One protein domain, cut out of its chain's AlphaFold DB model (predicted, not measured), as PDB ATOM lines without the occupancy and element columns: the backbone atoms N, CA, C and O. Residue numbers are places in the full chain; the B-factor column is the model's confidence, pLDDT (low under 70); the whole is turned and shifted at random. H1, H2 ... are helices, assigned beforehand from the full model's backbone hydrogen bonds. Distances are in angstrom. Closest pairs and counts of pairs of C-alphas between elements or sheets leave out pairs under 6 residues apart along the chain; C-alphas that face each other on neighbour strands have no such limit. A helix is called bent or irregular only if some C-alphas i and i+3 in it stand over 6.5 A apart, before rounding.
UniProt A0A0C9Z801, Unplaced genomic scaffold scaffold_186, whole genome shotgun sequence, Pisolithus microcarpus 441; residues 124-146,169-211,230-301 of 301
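Overview. This is residues 124 to 146, 169 to 211 and 230 to 301 of the 301 residues of an uncharacterized protein of Pisolithus microcarpus 441 (UniProt A0A0C9Z801). Two helix pairs, H1 with H4 and H3 with the arm H5a, make an up-and-down bundle, each running against the one before it; H5b and H6 cover one side of H4, and H2 lies off one end, touching no helix. The printed part has 138 residues with six named helices, H1 to H6, and no named strand: all helix. It is compact, with a radius of gyration of the C-alphas of 15.3 A, and spans 51 by 34 by 27 A.

Along the chain. H1, residues 124 to 142, 28.4 A, begins at C-alpha (54.279, 103.437, 131.318). H2 is residues 170 to 179, H3 192 to 204, H4 233 to 251. H5, residues 260 to 288, assigned as one helix by its hydrogen bonds, is bent, C-alphas 276 and 279 being 9.2 A apart; its arms are H5a, 260 to 276, and H5b, 279 to 288. H6, 292 to 300, ends at C-alpha (46.582, 77.358, 147.804).

Arrangement. H1 touches H4, closest C-alphas Ser 135 and Val 243, 4.8 A. H3 touches H5a, closest C-alphas Ser 199 and Gly 269, 4.1 A. H4 and H5a form a hairpin, H5a touching with residues 273 to 276 alone. Every O i to N i+4 pair is within hydrogen-bond range in H3, H5b and H6; in H2 3 of 6 are.

Size, cuts and confidence. Residues 147 to 168 and 212 to 229 are cut out, with C-alpha gaps of 10.4 A and 8.3 A. H2 to H3 is a long link. pLDDT is under 70 in 31 residues, among them 135 to 146.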
ATOM      1  N   ASP A 124      52.838 103.451 131.614       63.66
ATOM      2  CA  ASP A 124      54.279 103.437 131.318       63.66
ATOM      3  C   ASP A 124      55.105 104.284 132.299       63.66
ATOM      4  O   ASP A 124      56.218 103.899 132.650       63.66
ATOM      5  N   GLN A 125      54.551 105.390 132.813       63.56
ATOM      6  CA  GLN A 125      55.233 106.236 133.803       63.56
ATOM      7  C   GLN A 125      54.911 105.871 135.257       63.56
ATOM      8  O   GLN A 125      55.714 106.152 136.141       63.56
ATOM      9  N   LEU A 126      53.754 105.255 135.518       63.25
ATOM     10  CA  LEU A 126      53.338 104.858 136.865       63.25
ATOM     11  C   LEU A 126      53.828 103.465 137.276       63.25
ATOM     12  O   LEU A 126      53.676 103.100 138.440       63.25
ATOM     13  N   THR A 127      54.421 102.693 136.361       64.81
ATOM     14  CA  THR A 127      54.870 101.314 136.615       64.81
ATOM     15  C   THR A 127      55.767 101.190 137.841       64.81
ATOM     16  O   THR A 127      55.524 100.300 138.650       64.81
ATOM     17  N   SER A 128      56.743 102.080 138.047       67.56
ATOM     18  CA  SER A 128      57.649 101.987 139.203       67.56
ATOM     19  C   SER A 128      56.960 102.327 140.529       67.56
ATOM     20  O   SER A 128      57.123 101.594 141.504       67.56
ATOM     21  N   GLY A 129      56.158 103.395 140.562       68.12
ATOM     22  CA  GLY A 129      55.459 103.860 141.762       68.12
ATOM     23  C   GLY A 129      54.315 102.934 142.179       68.12
ATOM     24  O   GLY A 129      54.210 102.571 143.347       68.12
ATOM     25  N   VAL A 130      53.493 102.488 141.222       68.94
ATOM     26  CA  VAL A 130      52.393 101.538 141.468       68.94
ATOM     27  C   VAL A 130      52.941 100.163 141.832       68.94
ATOM     28  O   VAL A 130      52.419  99.534 142.745       68.94
ATOM     29  N   PHE A 131      54.022  99.704 141.193       71.25
ATOM     30  CA  PHE A 131      54.701  98.474 141.608       71.25
ATOM     31  C   PHE A 131      55.238  98.579 143.032       71.25
ATOM     32  O   PHE A 131      54.976  97.693 143.849       71.25
ATOM     33  N   GLY A 132      55.969  99.664 143.313       70.06
ATOM     34  CA  GLY A 132      56.498  99.965 144.632       70.06
ATOM     35  C   GLY A 132      55.386  99.880 145.660       70.06
ATOM     36  O   GLY A 132      55.512  99.096 146.591       70.06
ATOM     37  N   LEU A 133      54.267 100.566 145.410       70.44
ATOM     38  CA  LEU A 133      53.088 100.560 146.264       70.44
ATOM     39  C   LEU A 133      52.429  99.181 146.381       70.44
ATOM     40  O   LEU A 133      52.110  98.789 147.489       70.44
ATOM     41  N   CYS A 134      52.214  98.424 145.304       73.62
ATOM     42  CA  CYS A 134      51.565  97.106 145.373       73.62
ATOM     43  C   CYS A 134      52.411  96.086 146.141       73.62
ATOM     44  O   CYS A 134      51.887  95.366 146.992       73.62
ATOM     45  N   SER A 135      53.717  96.049 145.866       68.94
ATOM     46  CA  SER A 135      54.681  95.206 146.583       68.94
ATOM     47  C   SER A 135      54.723  95.574 148.066       68.94
ATOM     48  O   SER A 135      54.633  94.719 148.946       68.94
ATOM     49  N   GLN A 136      54.755  96.877 148.337       69.25
ATOM     50  CA  GLN A 136      54.690  97.442 149.671       69.25
ATOM     51  C   GLN A 136      53.375  97.071 150.377       69.25
ATOM     52  O   GLN A 136      53.418  96.424 151.418       69.25
ATOM     53  N   VAL A 137      52.211  97.393 149.809       69.19
ATOM     54  CA  VAL A 137      50.879  97.101 150.365       69.19
ATOM     55  C   VAL A 137      50.752  95.624 150.718       69.19
ATOM     56  O   VAL A 137      50.389  95.321 151.849       69.19
ATOM     57  N   LEU A 138      51.127  94.705 149.824       67.94
ATOM     58  CA  LEU A 138      51.054  93.266 150.102       67.94
ATOM     59  C   LEU A 138      52.031  92.800 151.179       67.94
ATOM     60  O   LEU A 138      51.664  91.955 151.999       67.94
ATOM     61  N   SER A 139      53.229  93.383 151.231       63.91
ATOM     62  CA  SER A 139      54.171  93.112 152.317       63.91
ATOM     63  C   SER A 139      53.609  93.534 153.681       63.91
ATOM     64  O   SER A 139      53.886  92.899 154.695       63.91
ATOM     65  N   CYS A 140      52.760  94.562 153.733       60.94
ATOM     66  CA  CYS A 140      52.327  95.147 155.006       60.94
ATOM     67  C   CYS A 140      50.894  94.830 155.408       60.94
ATOM     68  O   CYS A 140      50.574  94.936 156.588       60.94
ATOM     69  N   VAL A 141      50.067  94.347 154.476       59.81
ATOM     70  CA  VAL A 141      48.854  93.563 154.772       59.81
ATOM     71  C   VAL A 141      49.165  92.467 155.797       59.81
ATOM     72  O   VAL A 141      48.335  92.135 156.636       59.81
ATOM     73  N   CYS A 142      50.379  91.930 155.733       53.38
ATOM     74  CA  CYS A 142      50.823  90.817 156.543       53.38
ATOM     75  C   CYS A 142      51.378  91.242 157.908       53.38
ATOM     76  O   CYS A 142      51.184  90.531 158.891       53.38
ATOM     77  N   VAL A 143      51.999  92.421 158.027       53.56
ATOM     78  CA  VAL A 143      52.568  92.876 159.306       53.56
ATOM     79  C   VAL A 143      51.512  93.571 160.156       53.56
ATOM     80  O   VAL A 143      51.523  94.780 160.385       53.56
ATOM     81  N   VAL A 144      50.583  92.768 160.660       52.47
ATOM     82  CA  VAL A 144      49.720  93.153 161.768       52.47
ATOM     83  C   VAL A 144      50.368  92.651 163.051       52.47
ATOM     84  O   VAL A 144      50.180  91.511 163.467       52.47
ATOM     85  N   ILE A 145      51.155  93.514 163.695       47.88
ATOM     86  CA  ILE A 145      51.579  93.269 165.073       47.88
ATOM     87  C   ILE A 145      50.409  93.677 165.956       47.88
ATOM     88  O   ILE A 145      50.208  94.861 166.225       47.88
ATOM     89  N   HIS A 146      49.629  92.705 166.422       43.09
ATOM     90  CA  HIS A 146      48.667  92.948 167.489       43.09
ATOM     91  C   HIS A 146      49.431  93.326 168.772       43.09
ATOM     92  O   HIS A 146      49.799  92.474 169.580       43.09
ATOM     93  N   GLY A 169      56.204  92.588 173.644       66.44
ATOM     94  CA  GLY A 169      56.177  93.673 174.627       66.44
ATOM     95  C   GLY A 169      56.639  94.981 173.976       66.44
ATOM     96  O   GLY A 169      57.416  94.951 173.024       66.44
ATOM     97  N   GLY A 170      56.218  96.146 174.482       68.56
ATOM     98  CA  GLY A 170      56.482  97.452 173.839       68.56
ATOM     99  C   GLY A 170      57.959  97.787 173.545       68.56
ATOM    100  O   GLY A 170      58.247  98.722 172.806       68.56
ATOM    101  N   LYS A 171      58.913  97.018 174.086       69.12
ATOM    102  CA  LYS A 171      60.342  97.098 173.740       69.12
ATOM    103  C   LYS A 171      60.706  96.365 172.438       69.12
ATOM    104  O   LYS A 171      61.658  96.765 171.780       69.12
ATOM    105  N   GLN A 172      59.965  95.324 172.063       71.31
ATOM    106  CA  GLN A 172      60.165  94.544 170.837       71.31
ATOM    107  C   GLN A 172      59.407  95.120 169.635       71.31
ATOM    108  O   GLN A 172      59.828  94.909 168.504       71.31
ATOM    109  N   SER A 173      58.345  95.900 169.849       72.31
ATOM    110  CA  SER A 173      57.620  96.544 168.745       72.31
ATOM    111  C   SER A 173      58.461  97.595 168.017       72.31
ATOM    112  O   SER A 173      58.331  97.745 166.810       72.31
ATOM    113  N   LYS A 174      59.356  98.301 168.719       74.94
ATOM    114  CA  LYS A 174      60.199  99.361 168.143       74.94
ATOM    115  C   LYS A 174      61.199  98.867 167.080       74.94
ATOM    116  O   LYS A 174      61.240  99.485 166.020       74.94
ATOM    117  N   PRO A 175      61.990  97.798 167.304       76.12
ATOM    118  CA  PRO A 175      62.874  97.273 166.264       76.12
ATOM    119  C   PRO A 175      62.101  96.702 165.070       76.12
ATOM    120  O   PRO A 175      62.506  96.952 163.942       76.12
ATOM    121  N   VAL A 176      60.961  96.032 165.292       72.19
ATOM    122  CA  VAL A 176      60.134  95.514 164.185       72.19
ATOM    123  C   VAL A 176      59.474  96.656 163.405       72.19
ATOM    124  O   VAL A 176      59.470  96.649 162.182       72.19
ATOM    125  N   ALA A 177      58.997  97.702 164.083       71.75
ATOM    126  CA  ALA A 177      58.482  98.897 163.416       71.75
ATOM    127  C   ALA A 177      59.555  99.612 162.575       71.75
ATOM    128  O   ALA A 177      59.222 100.234 161.575       71.75
ATOM    129  N   GLY A 178      60.832  99.508 162.960       69.50
ATOM    130  CA  GLY A 178      61.957 100.066 162.208       69.50
ATOM    131  C   GLY A 178      62.336  99.281 160.949       69.50
ATOM    132  O   GLY A 178      62.983  99.845 160.073       69.50
ATOM    133  N   THR A 179      61.939  98.007 160.843       69.38
ATOM    134  CA  THR A 179      62.122  97.202 159.623       69.38
ATOM    135  C   THR A 179      60.957  97.332 158.654       69.38
ATOM    136  O   THR A 179      61.073  96.923 157.499       69.38
ATOM    137  N   LEU A 180      59.830  97.881 159.112       62.34
ATOM    138  CA  LEU A 180      58.694  98.104 158.242       62.34
ATOM    139  C   LEU A 180      58.952  99.285 157.318       62.34
ATOM    140  O   LEU A 180      59.585 100.266 157.723       62.34
ATOM    141  N   PRO A 181      58.427  99.228 156.085       58.56
ATOM    142  CA  PRO A 181      58.340 100.413 155.262       58.56
ATOM    143  C   PRO A 181      57.711 101.550 156.063       58.56
ATOM    144  O   PRO A 181      56.753 101.353 156.811       58.56
ATOM    145  N   SER A 182      58.263 102.746 155.909       58.44
ATOM    146  CA  SER A 182      57.946 103.898 156.754       58.44
ATOM    147  C   SER A 182      56.460 104.289 156.720       58.44
ATOM    148  O   SER A 182      55.964 104.928 157.644       58.44
ATOM    149  N   TRP A 183      55.727 103.874 155.686       57.97
ATOM    150  CA  TRP A 183      54.293 104.086 155.555       57.97
ATOM    151  C   TRP A 183      53.445 103.088 156.364       57.97
ATOM    152  O   TRP A 183      52.273 103.355 156.566       57.97
ATOM    153  N   VAL A 184      53.972 101.992 156.912       62.00
ATOM    154  CA  VAL A 184      53.182 101.053 157.732       62.00
ATOM    155  C   VAL A 184      53.106 101.535 159.167       62.00
ATOM    156  O   VAL A 184      54.120 101.664 159.849       62.00
ATOM    157  N   SER A 185      51.888 101.735 159.663       70.00
ATOM    158  CA  SER A 185      51.665 102.006 161.079       70.00
ATOM    159  C   SER A 185      51.322 100.702 161.805       70.00
ATOM    160  O   SER A 185      50.230 100.175 161.584       70.00
ATOM    161  N   PRO A 186      52.179 100.196 162.716       69.88
ATOM    162  CA  PRO A 186      51.849  99.021 163.528       69.88
ATOM    163  C   PRO A 186      50.584  99.235 164.368       69.88
ATOM    164  O   PRO A 186      49.892  98.284 164.710       69.88
ATOM    165  N   SER A 187      50.274 100.492 164.701       73.12
ATOM    166  CA  SER A 187      49.076 100.867 165.457       73.12
ATOM    167  C   SER A 187      47.789 100.862 164.634       73.12
ATOM    168  O   SER A 187      46.709 100.898 165.218       73.12
ATOM    169  N   GLN A 188      47.878 100.843 163.303       73.88
ATOM    170  CA  GLN A 188      46.712 100.861 162.429       73.88
ATOM    171  C   GLN A 188      46.946  99.963 161.206       73.88
ATOM    172  O   GLN A 188      47.200 100.474 160.103       73.88
ATOM    173  N   PRO A 189      46.881  98.633 161.407       75.50
ATOM    174  CA  PRO A 189      47.011  97.665 160.327       75.50
ATOM    175  C   PRO A 189      45.941  97.874 159.250       75.50
ATOM    176  O   PRO A 189      44.914  98.517 159.483       75.50
ATOM    177  N   LEU A 190      46.188  97.328 158.058       77.62
ATOM    178  CA  LEU A 190      45.180  97.261 157.003       77.62
ATOM    179  C   LEU A 190      43.978  96.447 157.493       77.62
ATOM    180  O   LEU A 190      44.149  95.383 158.082       77.62
ATOM    181  N   GLY A 191      42.771  96.963 157.279       86.62
ATOM    182  CA  GLY A 191      41.533  96.283 157.620       86.62
ATOM    183  C   GLY A 191      40.895  95.588 156.418       86.62
ATOM    184  O   GLY A 191      41.385  95.618 155.290       86.62
ATOM    185  N   VAL A 192      39.733  94.986 156.670       88.44
ATOM    186  CA  VAL A 192      38.911  94.286 155.667       88.44
ATOM    187  C   VAL A 192      38.518  95.211 154.502       88.44
ATOM    188  O   VAL A 192      38.497  94.785 153.348       88.44
ATOM    189  N   ALA A 193      38.218  96.483 154.785       85.06
ATOM    190  CA  ALA A 193      37.808  97.447 153.766       85.06
ATOM    191  C   ALA A 193      38.953  97.776 152.797       85.06
ATOM    192  O   ALA A 193      38.745  97.804 151.583       85.06
ATOM    193  N   GLU A 194      40.162  97.979 153.315       84.25
ATOM    194  CA  GLU A 194      41.341  98.246 152.499       84.25
ATOM    195  C   GLU A 194      41.786  97.005 151.723       84.25
ATOM    196  O   GLU A 194      42.107  97.122 150.542       84.25
ATOM    197  N   SER A 195      41.720  95.817 152.334       88.25
ATOM    198  CA  SER A 195      41.915  94.535 151.646       88.25
ATOM    199  C   SER A 195      40.987  94.392 150.436       88.25
ATOM    200  O   SER A 195      41.450  94.090 149.337       88.25
ATOM    201  N   ARG A 196      39.692  94.696 150.599       92.38
ATOM    202  CA  ARG A 196      38.709  94.682 149.504       92.38
ATOM    203  C   ARG A 196      39.036  95.703 148.416       92.38
ATOM    204  O   ARG A 196      38.960  95.382 147.231       92.38
ATOM    205  N   ALA A 197      39.362  96.939 148.798       85.31
ATOM    206  CA  ALA A 197      39.706  97.994 147.845       85.31
ATOM    207  C   ALA A 197      40.956  97.622 147.031       85.31
ATOM    208  O   ALA A 197      40.963  97.750 145.808       85.31
ATOM    209  N   PHE A 198      41.974  97.078 147.700       88.12
ATOM    210  CA  PHE A 198      43.196  96.610 147.062       88.12
ATOM    211  C   PHE A 198      42.948  95.409 146.141       88.12
ATOM    212  O   PHE A 198      43.412  95.404 145.004       88.12
ATOM    213  N   SER A 199      42.139  94.434 146.563       91.88
ATOM    214  CA  SER A 199      41.742  93.319 145.697       91.88
ATOM    215  C   SER A 199      41.043  93.795 144.431       91.88
ATOM    216  O   SER A 199      41.359  93.329 143.338       91.88
ATOM    217  N   ARG A 200      40.103  94.742 144.559       90.75
ATOM    218  CA  ARG A 200      39.428  95.345 143.404       90.75
ATOM    219  C   ARG A 200      40.433  96.020 142.483       90.75
ATOM    220  O   ARG A 200      40.377  95.804 141.277       90.75
ATOM    221  N   HIS A 201      41.385  96.764 143.035       87.75
ATOM    222  CA  HIS A 201      42.449  97.369 142.245       87.75
ATOM    223  C   HIS A 201      43.233  96.321 141.435       87.75
ATOM    224  O   HIS A 201      43.345  96.457 140.219       87.75
ATOM    225  N   LEU A 202      43.676  95.227 142.061       91.00
ATOM    226  CA  LEU A 202      44.371  94.143 141.357       91.00
ATOM    227  C   LEU A 202      43.514  93.517 140.247       91.00
ATOM    228  O   LEU A 202      44.012  93.306 139.143       91.00
ATOM    229  N   THR A 203      42.220  93.289 140.495       93.25
ATOM    230  CA  THR A 203      41.303  92.775 139.460       93.25
ATOM    231  C   THR A 203      41.097  93.770 138.316       93.25
ATOM    232  O   THR A 203      40.948  93.366 137.170       93.25
ATOM    233  N   THR A 204      41.137  95.084 138.571       89.56
ATOM    234  CA  THR A 204      40.973  96.086 137.501       89.56
ATOM    235  C   THR A 204      42.134  96.096 136.513       89.56
ATOM    236  O   THR A 204      41.943  96.501 135.370       89.56
ATOM    237  N   LEU A 205      43.307  95.583 136.904       87.44
ATOM    238  CA  LEU A 205      44.460  95.459 136.009       87.44
ATOM    239  C   LEU A 205      44.201  94.483 134.853       87.44
ATOM    240  O   LEU A 205      44.807  94.636 133.794       87.44
ATOM    241  N   THR A 206      43.299  93.510 135.030       90.06
ATOM    242  CA  THR A 206      42.968  92.521 133.991       90.06
ATOM    243  C   THR A 206      41.914  93.018 133.007       90.06
ATOM    244  O   THR A 206      41.868  92.556 131.862       90.06
ATOM    245  N   ILE A 207      41.122  94.019 133.396       89.81
ATOM    246  CA  ILE A 207      40.042  94.567 132.577       89.81
ATOM    247  C   ILE A 207      40.624  95.205 131.311       89.81
ATOM    248  O   ILE A 207      41.491  96.078 131.359       89.81
ATOM    249  N   LYS A 208      40.119  94.777 130.149       86.12
ATOM    250  CA  LYS A 208      40.434  95.420 128.871       86.12
ATOM    251  C   LYS A 208      39.686  96.740 128.784       86.12
ATOM    252  O   LYS A 208      38.456  96.743 128.801       86.12
ATOM    253  N   THR A 209      40.408  97.840 128.641       80.06
ATOM    254  CA  THR A 209      39.807  99.162 128.460       80.06
ATOM    255  C   THR A 209      40.151  99.703 127.076       80.06
ATOM    256  O   THR A 209      41.242  99.489 126.539       80.06
ATOM    257  N   VAL A 210      39.172 100.345 126.436       77.75
ATOM    258  CA  VAL A 210      39.383 101.031 125.155       77.75
ATOM    259  C   VAL A 210      39.946 102.409 125.489       77.75
ATOM    260  O   VAL A 210      39.267 103.163 126.192       77.75
ATOM    261  N   PRO A 211      41.167 102.753 125.039       68.50
ATOM    262  CA  PRO A 211      41.719 104.077 125.273       68.50
ATOM    263  C   PRO A 211      40.769 105.118 124.695       68.50
ATOM    264  O   PRO A 211      40.527 105.151 123.489       68.50
ATOM    265  N   GLU A 230      42.817  96.841 124.988       80.00
ATOM    266  CA  GLU A 230      43.906  96.058 125.563       80.00
ATOM    267  C   GLU A 230      43.876  96.190 127.092       80.00
ATOM    268  O   GLU A 230      43.087  96.952 127.654       80.00
ATOM    269  N   SER A 231      44.664  95.383 127.785       84.00
ATOM    270  CA  SER A 231      44.658  95.291 129.248       84.00
ATOM    271  C   SER A 231      45.923  95.925 129.841       84.00
ATOM    272  O   SER A 231      46.844  96.253 129.092       84.00
ATOM    273  N   LEU A 232      45.979  96.113 131.163       83.19
ATOM    274  CA  LEU A 232      47.210  96.486 131.880       83.19
ATOM    275  C   LEU A 232      48.042  95.268 132.300       83.19
ATOM    276  O   LEU A 232      49.116  95.415 132.881       83.19
ATOM    277  N   VAL A 233      47.571  94.066 131.966       89.94
ATOM    278  CA  VAL A 233      48.248  92.796 132.243       89.94
ATOM    279  C   VAL A 233      49.675  92.789 131.711       89.94
ATOM    280  O   VAL A 233      50.590  92.480 132.461       89.94
ATOM    281  N   GLU A 234      49.898  93.157 130.447       88.69
ATOM    282  CA  GLU A 234      51.224  93.065 129.819       88.69
ATOM    283  C   GLU A 234      52.308  93.920 130.497       88.69
ATOM    284  O   GLU A 234      53.360  93.371 130.846       88.69
ATOM    285  N   PRO A 235      52.105  95.233 130.733       84.12
ATOM    286  CA  PRO A 235      53.119  96.030 131.411       84.12
ATOM    287  C   PRO A 235      53.284  95.627 132.882       84.12
ATOM    288  O   PRO A 235      54.382  95.745 133.425       84.12
ATOM    289  N   PHE A 236      52.232  95.111 133.526       85.75
ATOM    290  CA  PHE A 236      52.304  94.676 134.918       85.75
ATOM    291  C   PHE A 236      52.930  93.281 135.091       85.75
ATOM    292  O   PHE A 236      53.597  93.040 136.095       85.75
ATOM    293  N   ALA A 237      52.798  92.378 134.112       89.75
ATOM    294  CA  ALA A 237      53.213  90.972 134.194       89.75
ATOM    295  C   ALA A 237      54.683  90.791 134.607       89.75
ATOM    296  O   ALA A 237      55.005  89.907 135.400       89.75
ATOM    297  N   LYS A 238      55.573  91.686 134.155       89.12
ATOM    298  CA  LYS A 238      57.009  91.689 134.510       89.12
ATOM    299  C   LYS A 238      57.263  91.857 136.011       89.12
ATOM    300  O   LYS A 238      58.316  91.481 136.522       89.12
ATOM    301  N   HIS A 239      56.304  92.438 136.718       87.69
ATOM    302  CA  HIS A 239      56.407  92.793 138.125       87.69
ATOM    303  C   HIS A 239      55.640  91.841 139.042       87.69
ATOM    304  O   HIS A 239      55.995  91.722 140.215       87.69
ATOM    305  N   VAL A 240      54.647  91.122 138.515       92.31
ATOM    306  CA  VAL A 240      53.771  90.224 139.282       92.31
ATOM    307  C   VAL A 240      54.559  89.218 140.117       92.31
ATOM    308  O   VAL A 240      54.221  89.000 141.275       92.31
ATOM    309  N   ALA A 241      55.644  88.654 139.580       93.06
ATOM    310  CA  ALA A 241      56.467  87.685 140.304       93.06
ATOM    311  C   ALA A 241      57.013  88.245 141.630       93.06
ATOM    312  O   ALA A 241      56.955  87.577 142.659       93.06
ATOM    313  N   HIS A 242      57.480  89.495 141.629       88.50
ATOM    314  CA  HIS A 242      57.990  90.165 142.827       88.50
ATOM    315  C   HIS A 242      56.870  90.457 143.830       88.50
ATOM    316  O   HIS A 242      57.060  90.303 145.033       88.50
ATOM    317  N   VAL A 243      55.696  90.848 143.328       89.44
ATOM    318  CA  VAL A 243      54.506  91.101 144.148       89.44
ATOM    319  C   VAL A 243      54.040  89.812 144.841       89.44
ATOM    320  O   VAL A 243      53.785  89.812 146.044       89.44
ATOM    321  N   MET A 244      54.007  88.698 144.106       93.50
ATOM    322  CA  MET A 244      53.667  87.379 144.647       93.50
ATOM    323  C   MET A 244      54.704  86.894 145.659       93.50
ATOM    324  O   MET A 244      54.330  86.397 146.717       93.50
ATOM    325  N   LEU A 245      55.999  87.089 145.391       90.94
ATOM    326  CA  LEU A 245      57.060  86.767 146.349       90.94
ATOM    327  C   LEU A 245      56.936  87.566 147.646       90.94
ATOM    328  O   LEU A 245      57.081  86.990 148.721       90.94
ATOM    329  N   ALA A 246      56.624  88.862 147.561       87.06
ATOM    330  CA  ALA A 246      56.398  89.694 148.736       87.06
ATOM    331  C   ALA A 246      55.205  89.184 149.561       87.06
ATOM    332  O   ALA A 246      55.327  89.034 150.776       87.06
ATOM    333  N   TYR A 247      54.081  88.855 148.914       90.50
ATOM    334  CA  TYR A 247      52.918  88.280 149.596       90.50
ATOM    335  C   TYR A 247      53.244  86.935 150.260       90.50
ATOM    336  O   TYR A 247      53.006  86.763 151.453       90.50
ATOM    337  N   VAL A 248      53.827  85.992 149.512       92.44
ATOM    338  CA  VAL A 248      54.140  84.647 150.014       92.44
ATOM    339  C   VAL A 248      55.170  84.703 151.139       92.44
ATOM    340  O   VAL A 248      54.971  84.069 152.172       92.44
ATOM    341  N   GLY A 249      56.237  85.489 150.972       88.75
ATOM    342  CA  GLY A 249      57.251  85.688 152.006       88.75
ATOM    343  C   GLY A 249      56.653  86.270 153.282       88.75
ATOM    344  O   GLY A 249      56.985  85.822 154.375       88.75
ATOM    345  N   SER A 250      55.701  87.193 153.144       84.81
ATOM    346  CA  SER A 250      55.033  87.783 154.298       84.81
ATOM    347  C   SER A 250      54.047  86.814 154.959       84.81
ATOM    348  O   SER A 250      53.995  86.751 156.174       84.81
ATOM    349  N   MET A 251      53.312  85.994 154.205       88.19
ATOM    350  CA  MET A 251      52.443  84.939 154.758       88.19
ATOM    351  C   MET A 251      53.216  83.796 155.433       88.19
ATOM    352  O   MET A 251      52.645  83.059 156.235       88.19
ATOM    353  N   ASN A 252      54.497  83.644 155.098       88.38
ATOM    354  CA  ASN A 252      55.403  82.677 155.706       88.38
ATOM    355  C   ASN A 252      56.134  83.240 156.944       88.38
ATOM    356  O   ASN A 252      56.797  82.492 157.660       88.38
ATOM    357  N   ASP A 253      56.012  84.545 157.217       84.12
ATOM    358  CA  ASP A 253      56.545  85.170 158.427       84.12
ATOM    359  C   ASP A 253      55.686  84.764 159.645       84.12
ATOM    360  O   ASP A 253      54.472  84.981 159.639       84.12
ATOM    361  N   PRO A 254      56.262  84.201 160.725       82.31
ATOM    362  CA  PRO A 254      55.506  83.819 161.922       82.31
ATOM    363  C   PRO A 254      54.850  85.002 162.654       82.31
ATOM    364  O   PRO A 254      53.972  84.792 163.495       82.31
ATOM    365  N   LEU A 255      55.280  86.235 162.383       78.88
ATOM    366  CA  LEU A 255      54.678  87.457 162.911       78.88
ATOM    367  C   LEU A 255      53.537  87.977 162.033       78.88
ATOM    368  O   LEU A 255      52.830  88.899 162.447       78.88
ATOM    369  N   CYS A 256      53.339  87.397 160.850       81.81
ATOM    370  CA  CYS A 256      52.238  87.768 159.989       81.81
ATOM    371  C   CYS A 256      50.916  87.227 160.520       81.81
ATOM    372  O   CYS A 256      50.730  86.024 160.711       81.81
ATOM    373  N   THR A 257      49.959  88.133 160.719       81.44
ATOM    374  CA  THR A 257      48.590  87.760 161.069       81.44
ATOM    375  C   THR A 257      47.615  88.373 160.079       81.44
ATOM    376  O   THR A 257      47.243  89.538 160.156       81.44
ATOM    377  N   LEU A 258      47.182  87.552 159.124       86.19
ATOM    378  CA  LEU A 258      46.117  87.906 158.196       86.19
ATOM    379  C   LEU A 258      44.819  87.225 158.632       86.19
ATOM    380  O   LEU A 258      44.743  85.989 158.623       86.19
ATOM    381  N   THR A 259      43.815  88.017 159.016       89.69
ATOM    382  CA  THR A 259      42.502  87.494 159.431       89.69
ATOM    383  C   THR A 259      41.826  86.729 158.283       89.69
ATOM    384  O   THR A 259      42.065  87.048 157.110       89.69
ATOM    385  N   PRO A 260      40.992  85.712 158.568       90.44
ATOM    386  CA  PRO A 260      40.258  84.982 157.532       90.44
ATOM    387  C   PRO A 260      39.406  85.896 156.640       90.44
ATOM    388  O   PRO A 260      39.328  85.688 155.430       90.44
ATOM    389  N   GLU A 261      38.814  86.946 157.213       93.56
ATOM    390  CA  GLU A 261      38.006  87.926 156.490       93.56
ATOM    391  C   GLU A 261      38.853  88.715 155.492       93.56
ATOM    392  O   GLU A 261      38.444  88.877 154.346       93.56
ATOM    393  N   MET A 262      40.049  89.163 155.890       91.94
ATOM    394  CA  MET A 262      40.968  89.862 154.987       91.94
ATOM    395  C   MET A 262      41.468  88.955 153.864       91.94
ATOM    396  O   MET A 262      41.521  89.402 152.721       91.94
ATOM    397  N   ARG A 263      41.790  87.684 154.161       92.50
ATOM    398  CA  ARG A 263      42.171  86.695 153.134       92.50
ATOM    399  C   ARG A 263      41.081  86.552 152.082       92.50
ATOM    400  O   ARG A 263      41.368  86.680 150.899       92.50
ATOM    401  N   ARG A 264      39.835  86.373 152.529       95.19
ATOM    402  CA  ARG A 264      38.668  86.250 151.649       95.19
ATOM    403  C   ARG A 264      38.468  87.488 150.774       95.19
ATOM    404  O   ARG A 264      38.109  87.365 149.612       95.19
ATOM    405  N   GLU A 265      38.675  88.687 151.317       95.56
ATOM    406  CA  GLU A 265      38.550  89.918 150.527       95.56
ATOM    407  C   GLU A 265      39.714  90.135 149.550       95.56
ATOM    408  O   GLU A 265      39.509  90.807 148.546       95.56
ATOM    409  N   LEU A 266      40.910  89.600 149.826       94.50
ATOM    410  CA  LEU A 266      42.097  89.701 148.959       94.50
ATOM    411  C   LEU A 266      42.140  88.658 147.843       94.50
ATOM    412  O   LEU A 266      42.771  88.889 146.810       94.50
ATOM    413  N   GLU A 267      41.486  87.521 148.058       95.75
ATOM    414  CA  GLU A 267      41.518  86.344 147.191       95.75
ATOM    415  C   GLU A 267      41.267  86.654 145.699       95.75
ATOM    416  O   GLU A 267      42.108  86.268 144.884       95.75
ATOM    417  N   PRO A 268      40.236  87.431 145.291       97.31
ATOM    418  CA  PRO A 268      40.012  87.728 143.871       97.31
ATOM    419  C   PRO A 268      41.190  88.459 143.204       97.31
ATOM    420  O   PRO A 268      41.514  88.226 142.035       97.31
ATOM    421  N   GLY A 269      41.843  89.354 143.946       95.38
ATOM    422  CA  GLY A 269      43.006  90.102 143.484       95.38
ATOM    423  C   GLY A 269      44.244  89.221 143.362       95.38
ATOM    424  O   GLY A 269      44.968  89.328 142.375       95.38
ATOM    425  N   LEU A 270      44.458  88.313 144.320       95.69
ATOM    426  CA  LEU A 270      45.558  87.345 144.274       95.69
ATOM    427  C   LEU A 270      45.407  86.370 143.099       95.69
ATOM    428  O   LEU A 270      46.384  86.122 142.399       95.69
ATOM    429  N   PHE A 271      44.194  85.896 142.801       97.19
ATOM    430  CA  PHE A 271      43.962  85.070 141.612       97.19
ATOM    431  C   PHE A 271      44.211  85.829 140.308       97.19
ATOM    432  O   PHE A 271      44.804  85.279 139.382       97.19
ATOM    433  N   SER A 272      43.846  87.113 140.253       96.12
ATOM    434  CA  SER A 272      44.173  87.965 139.102       96.12
ATOM    435  C   SER A 272      45.691  88.086 138.909       96.12
ATOM    436  O   SER A 272      46.176  88.057 137.781       96.12
ATOM    437  N   LEU A 273      46.465  88.175 139.998       95.44
ATOM    438  CA  LEU A 273      47.930  88.131 139.936       95.44
ATOM    439  C   LEU A 273      48.437  86.776 139.436       95.44
ATOM    440  O   LEU A 273      49.299  86.752 138.565       95.44
ATOM    441  N   CYS A 274      47.899  85.656 139.923       96.38
ATOM    442  CA  CYS A 274      48.270  84.326 139.430       96.38
ATOM    443  C   CYS A 274      48.038  84.185 137.917       96.38
ATOM    444  O   CYS A 274      48.901  83.657 137.213       96.38
ATOM    445  N   GLU A 275      46.916  84.695 137.404       96.19
ATOM    446  CA  GLU A 275      46.623  84.703 135.966       96.19
ATOM    447  C   GLU A 275      47.641  85.549 135.187       96.19
ATOM    448  O   GLU A 275      48.209  85.079 134.201       96.19
ATOM    449  N   MET A 276      47.938  86.765 135.661       95.50
ATOM    450  CA  MET A 276      48.927  87.652 135.035       95.50
ATOM    451  C   MET A 276      50.356  87.094 135.072       95.50
ATOM    452  O   MET A 276      51.150  87.375 134.175       95.50
ATOM    453  N   LEU A 277      50.697  86.334 136.116       95.56
ATOM    454  CA  LEU A 277      52.000  85.690 136.260       95.56
ATOM    455  C   LEU A 277      52.213  84.635 135.169       95.56
ATOM    456  O   LEU A 277      53.314  84.514 134.628       95.56
ATOM    457  N   GLY A 278      51.156  83.888 134.845       95.94
ATOM    458  CA  GLY A 278      51.204  82.746 133.944       95.94
ATOM    459  C   GLY A 278      51.859  81.511 134.573       95.94
ATOM    460  O   GLY A 278      52.626  81.583 135.536       95.94
ATOM    461  N   GLU A 279      51.563  80.345 133.998       96.00
ATOM    462  CA  GLU A 279      51.986  79.043 134.528       96.00
ATOM    463  C   GLU A 279      53.511  78.883 134.567       96.00
ATOM    464  O   GLU A 279      54.063  78.503 135.596       96.00
ATOM    465  N   TYR A 280      54.206  79.277 133.497       96.44
ATOM    466  CA  TYR A 280      55.665  79.173 133.415       96.44
ATOM    467  C   TYR A 280      56.383  79.926 134.547       96.44
ATOM    468  O   TYR A 280      57.259  79.372 135.213       96.44
ATOM    469  N   ASN A 281      56.006  81.185 134.801       96.00
ATOM    470  CA  ASN A 281      56.642  81.971 135.859       96.00
ATOM    471  C   ASN A 281      56.231  81.475 137.248       96.00
ATOM    472  O   ASN A 281      57.051  81.499 138.164       96.00
ATOM    473  N   ARG A 282      54.993  80.991 137.415       96.06
ATOM    474  CA  ARG A 282      54.563  80.338 138.657       96.06
ATOM    475  C   ARG A 282      55.436  79.126 138.965       96.06
ATOM    476  O   ARG A 282      55.931  79.010 140.083       96.06
ATOM    477  N   ASP A 283      55.671  78.262 137.986       97.12
ATOM    478  CA  ASP A 283      56.507  77.074 138.163       97.12
ATOM    479  C   ASP A 283      57.961  77.455 138.455       97.12
ATOM    480  O   ASP A 283      58.586  76.897 139.361       97.12
ATOM    481  N   ALA A 284      58.481  78.482 137.773       97.12
ATOM    482  CA  ALA A 284      59.798  79.033 138.066       97.12
ATOM    483  C   ALA A 284      59.906  79.529 139.523       97.12
ATOM    484  O   ALA A 284      60.888  79.207 140.203       97.12
ATOM    485  N   LEU A 285      58.892  80.239 140.041       95.75
ATOM    486  CA  LEU A 285      58.840  80.657 141.451       95.75
ATOM    487  C   LEU A 285      58.808  79.454 142.401       95.75
ATOM    488  O   LEU A 285      59.568  79.412 143.372       95.75
ATOM    489  N   MET A 286      57.976  78.453 142.100       96.44
ATOM    490  CA  MET A 286      57.826  77.228 142.893       96.44
ATOM    491  C   MET A 286      59.117  76.408 142.994       96.44
ATOM    492  O   MET A 286      59.335  75.706 143.989       96.44
ATOM    493  N   VAL A 287      59.980  76.475 141.979       96.81
ATOM    494  CA  VAL A 287      61.264  75.764 141.957       96.81
ATOM    495  C   VAL A 287      62.362  76.563 142.654       96.81
ATOM    496  O   VAL A 287      63.087  75.992 143.467       96.81
ATOM    497  N   SER A 288      62.488  77.854 142.342       94.19
ATOM    498  CA  SER A 288      63.721  78.612 142.597       94.19
ATOM    499  C   SER A 288      63.653  79.617 143.746       94.19
ATOM    500  O   SER A 288      64.690  79.912 144.335       94.19
ATOM    501  N   ALA A 289      62.468  80.142 144.067       93.50
ATOM    502  CA  ALA A 289      62.347  81.329 144.916       93.50
ATOM    503  C   ALA A 289      61.563  81.096 146.216       93.50
ATOM    504  O   ALA A 289      61.623  81.924 147.121       93.50
ATOM    505  N   LEU A 290      60.836  79.979 146.317       95.56
ATOM    506  CA  LEU A 290      59.998  79.651 147.469       95.56
ATOM    507  C   LEU A 290      60.577  78.493 148.286       95.56
ATOM    508  O   LEU A 290      61.042  77.488 147.741       95.56
ATOM    509  N   ASP A 291      60.483  78.608 149.606       95.94
ATOM    510  CA  ASP A 291      60.729  77.520 150.549       95.94
ATOM    511  C   ASP A 291      59.508  76.578 150.646       95.94
ATOM    512  O   ASP A 291      58.535  76.701 149.899       95.94
ATOM    513  N   SER A 292      59.539  75.578 151.530       96.56
ATOM    514  CA  SER A 292      58.432  74.613 151.657       96.56
ATOM    515  C   SER A 292      57.116  75.262 152.107       96.56
ATOM    516  O   SER A 292      56.047  74.892 151.607       96.56
ATOM    517  N   GLY A 293      57.189  76.250 153.005       94.75
ATOM    518  CA  GLY A 293      56.039  77.031 153.457       94.75
ATOM    519  C   GLY A 293      55.460  77.870 152.322       94.75
ATOM    520  O   GLY A 293      54.281  77.738 151.986       94.75
ATOM    521  N   GLY A 294      56.313  78.626 151.630       95.31
ATOM    522  CA  GLY A 294      55.919  79.438 150.489       95.31
ATOM    523  C   GLY A 294      55.309  78.626 149.346       95.31
ATOM    524  O   GLY A 294      54.295  79.028 148.778       95.31
ATOM    525  N   LYS A 295      55.841  77.430 149.063       97.19
ATOM    526  CA  LYS A 295      55.255  76.501 148.079       97.19
ATOM    527  C   LYS A 295      53.851  76.048 148.469       97.19
ATOM    528  O   LYS A 295      53.011  75.862 147.594       97.19
ATOM    529  N   THR A 296      53.588  75.848 149.757       96.94
ATOM    530  CA  THR A 296      52.249  75.483 150.245       96.94
ATOM    531  C   THR A 296      51.269  76.635 150.048       96.94
ATOM    532  O   THR A 296      50.174  76.420 149.536       96.94
ATOM    533  N   ILE A 297      51.686  77.861 150.380       95.06
ATOM    534  CA  ILE A 297      50.872  79.069 150.196       95.06
ATOM    535  C   ILE A 297      50.575  79.294 148.709       95.06
ATOM    536  O   ILE A 297      49.418  79.458 148.337       95.06
ATOM    537  N   MET A 298      51.590  79.231 147.845       96.00
ATOM    538  CA  MET A 298      51.422  79.450 146.406       96.00
ATOM    539  C   MET A 298      50.542  78.387 145.734       96.00
ATOM    540  O   MET A 298      49.876  78.698 144.761       96.00
ATOM    541  N   LYS A 299      50.503  77.148 146.248       96.06
ATOM    542  CA  LYS A 299      49.579  76.098 145.771       96.06
ATOM    543  C   LYS A 299      48.137  76.280 146.238       96.06
ATOM    544  O   LYS A 299      47.247  75.642 145.685       96.06
ATOM    545  N   SER A 300      47.926  77.039 147.312       94.38
ATOM    546  CA  SER A 300      46.582  77.358 147.804       94.38
ATOM    547  C   SER A 300      45.929  78.511 147.038       94.38
ATOM    548  O   SER A 300      44.731  78.730 147.204       94.38
ATOM    549  N   LEU A 301      46.721  79.222 146.224       91.94
ATOM    550  CA  LEU A 301      46.295  80.238 145.266       91.94
ATOM    551  C   LEU A 301      46.227  79.659 143.844       91.94
ATOM    552  O   LEU A 301      45.528  80.269 143.010       91.94
TER     553      LEU A 301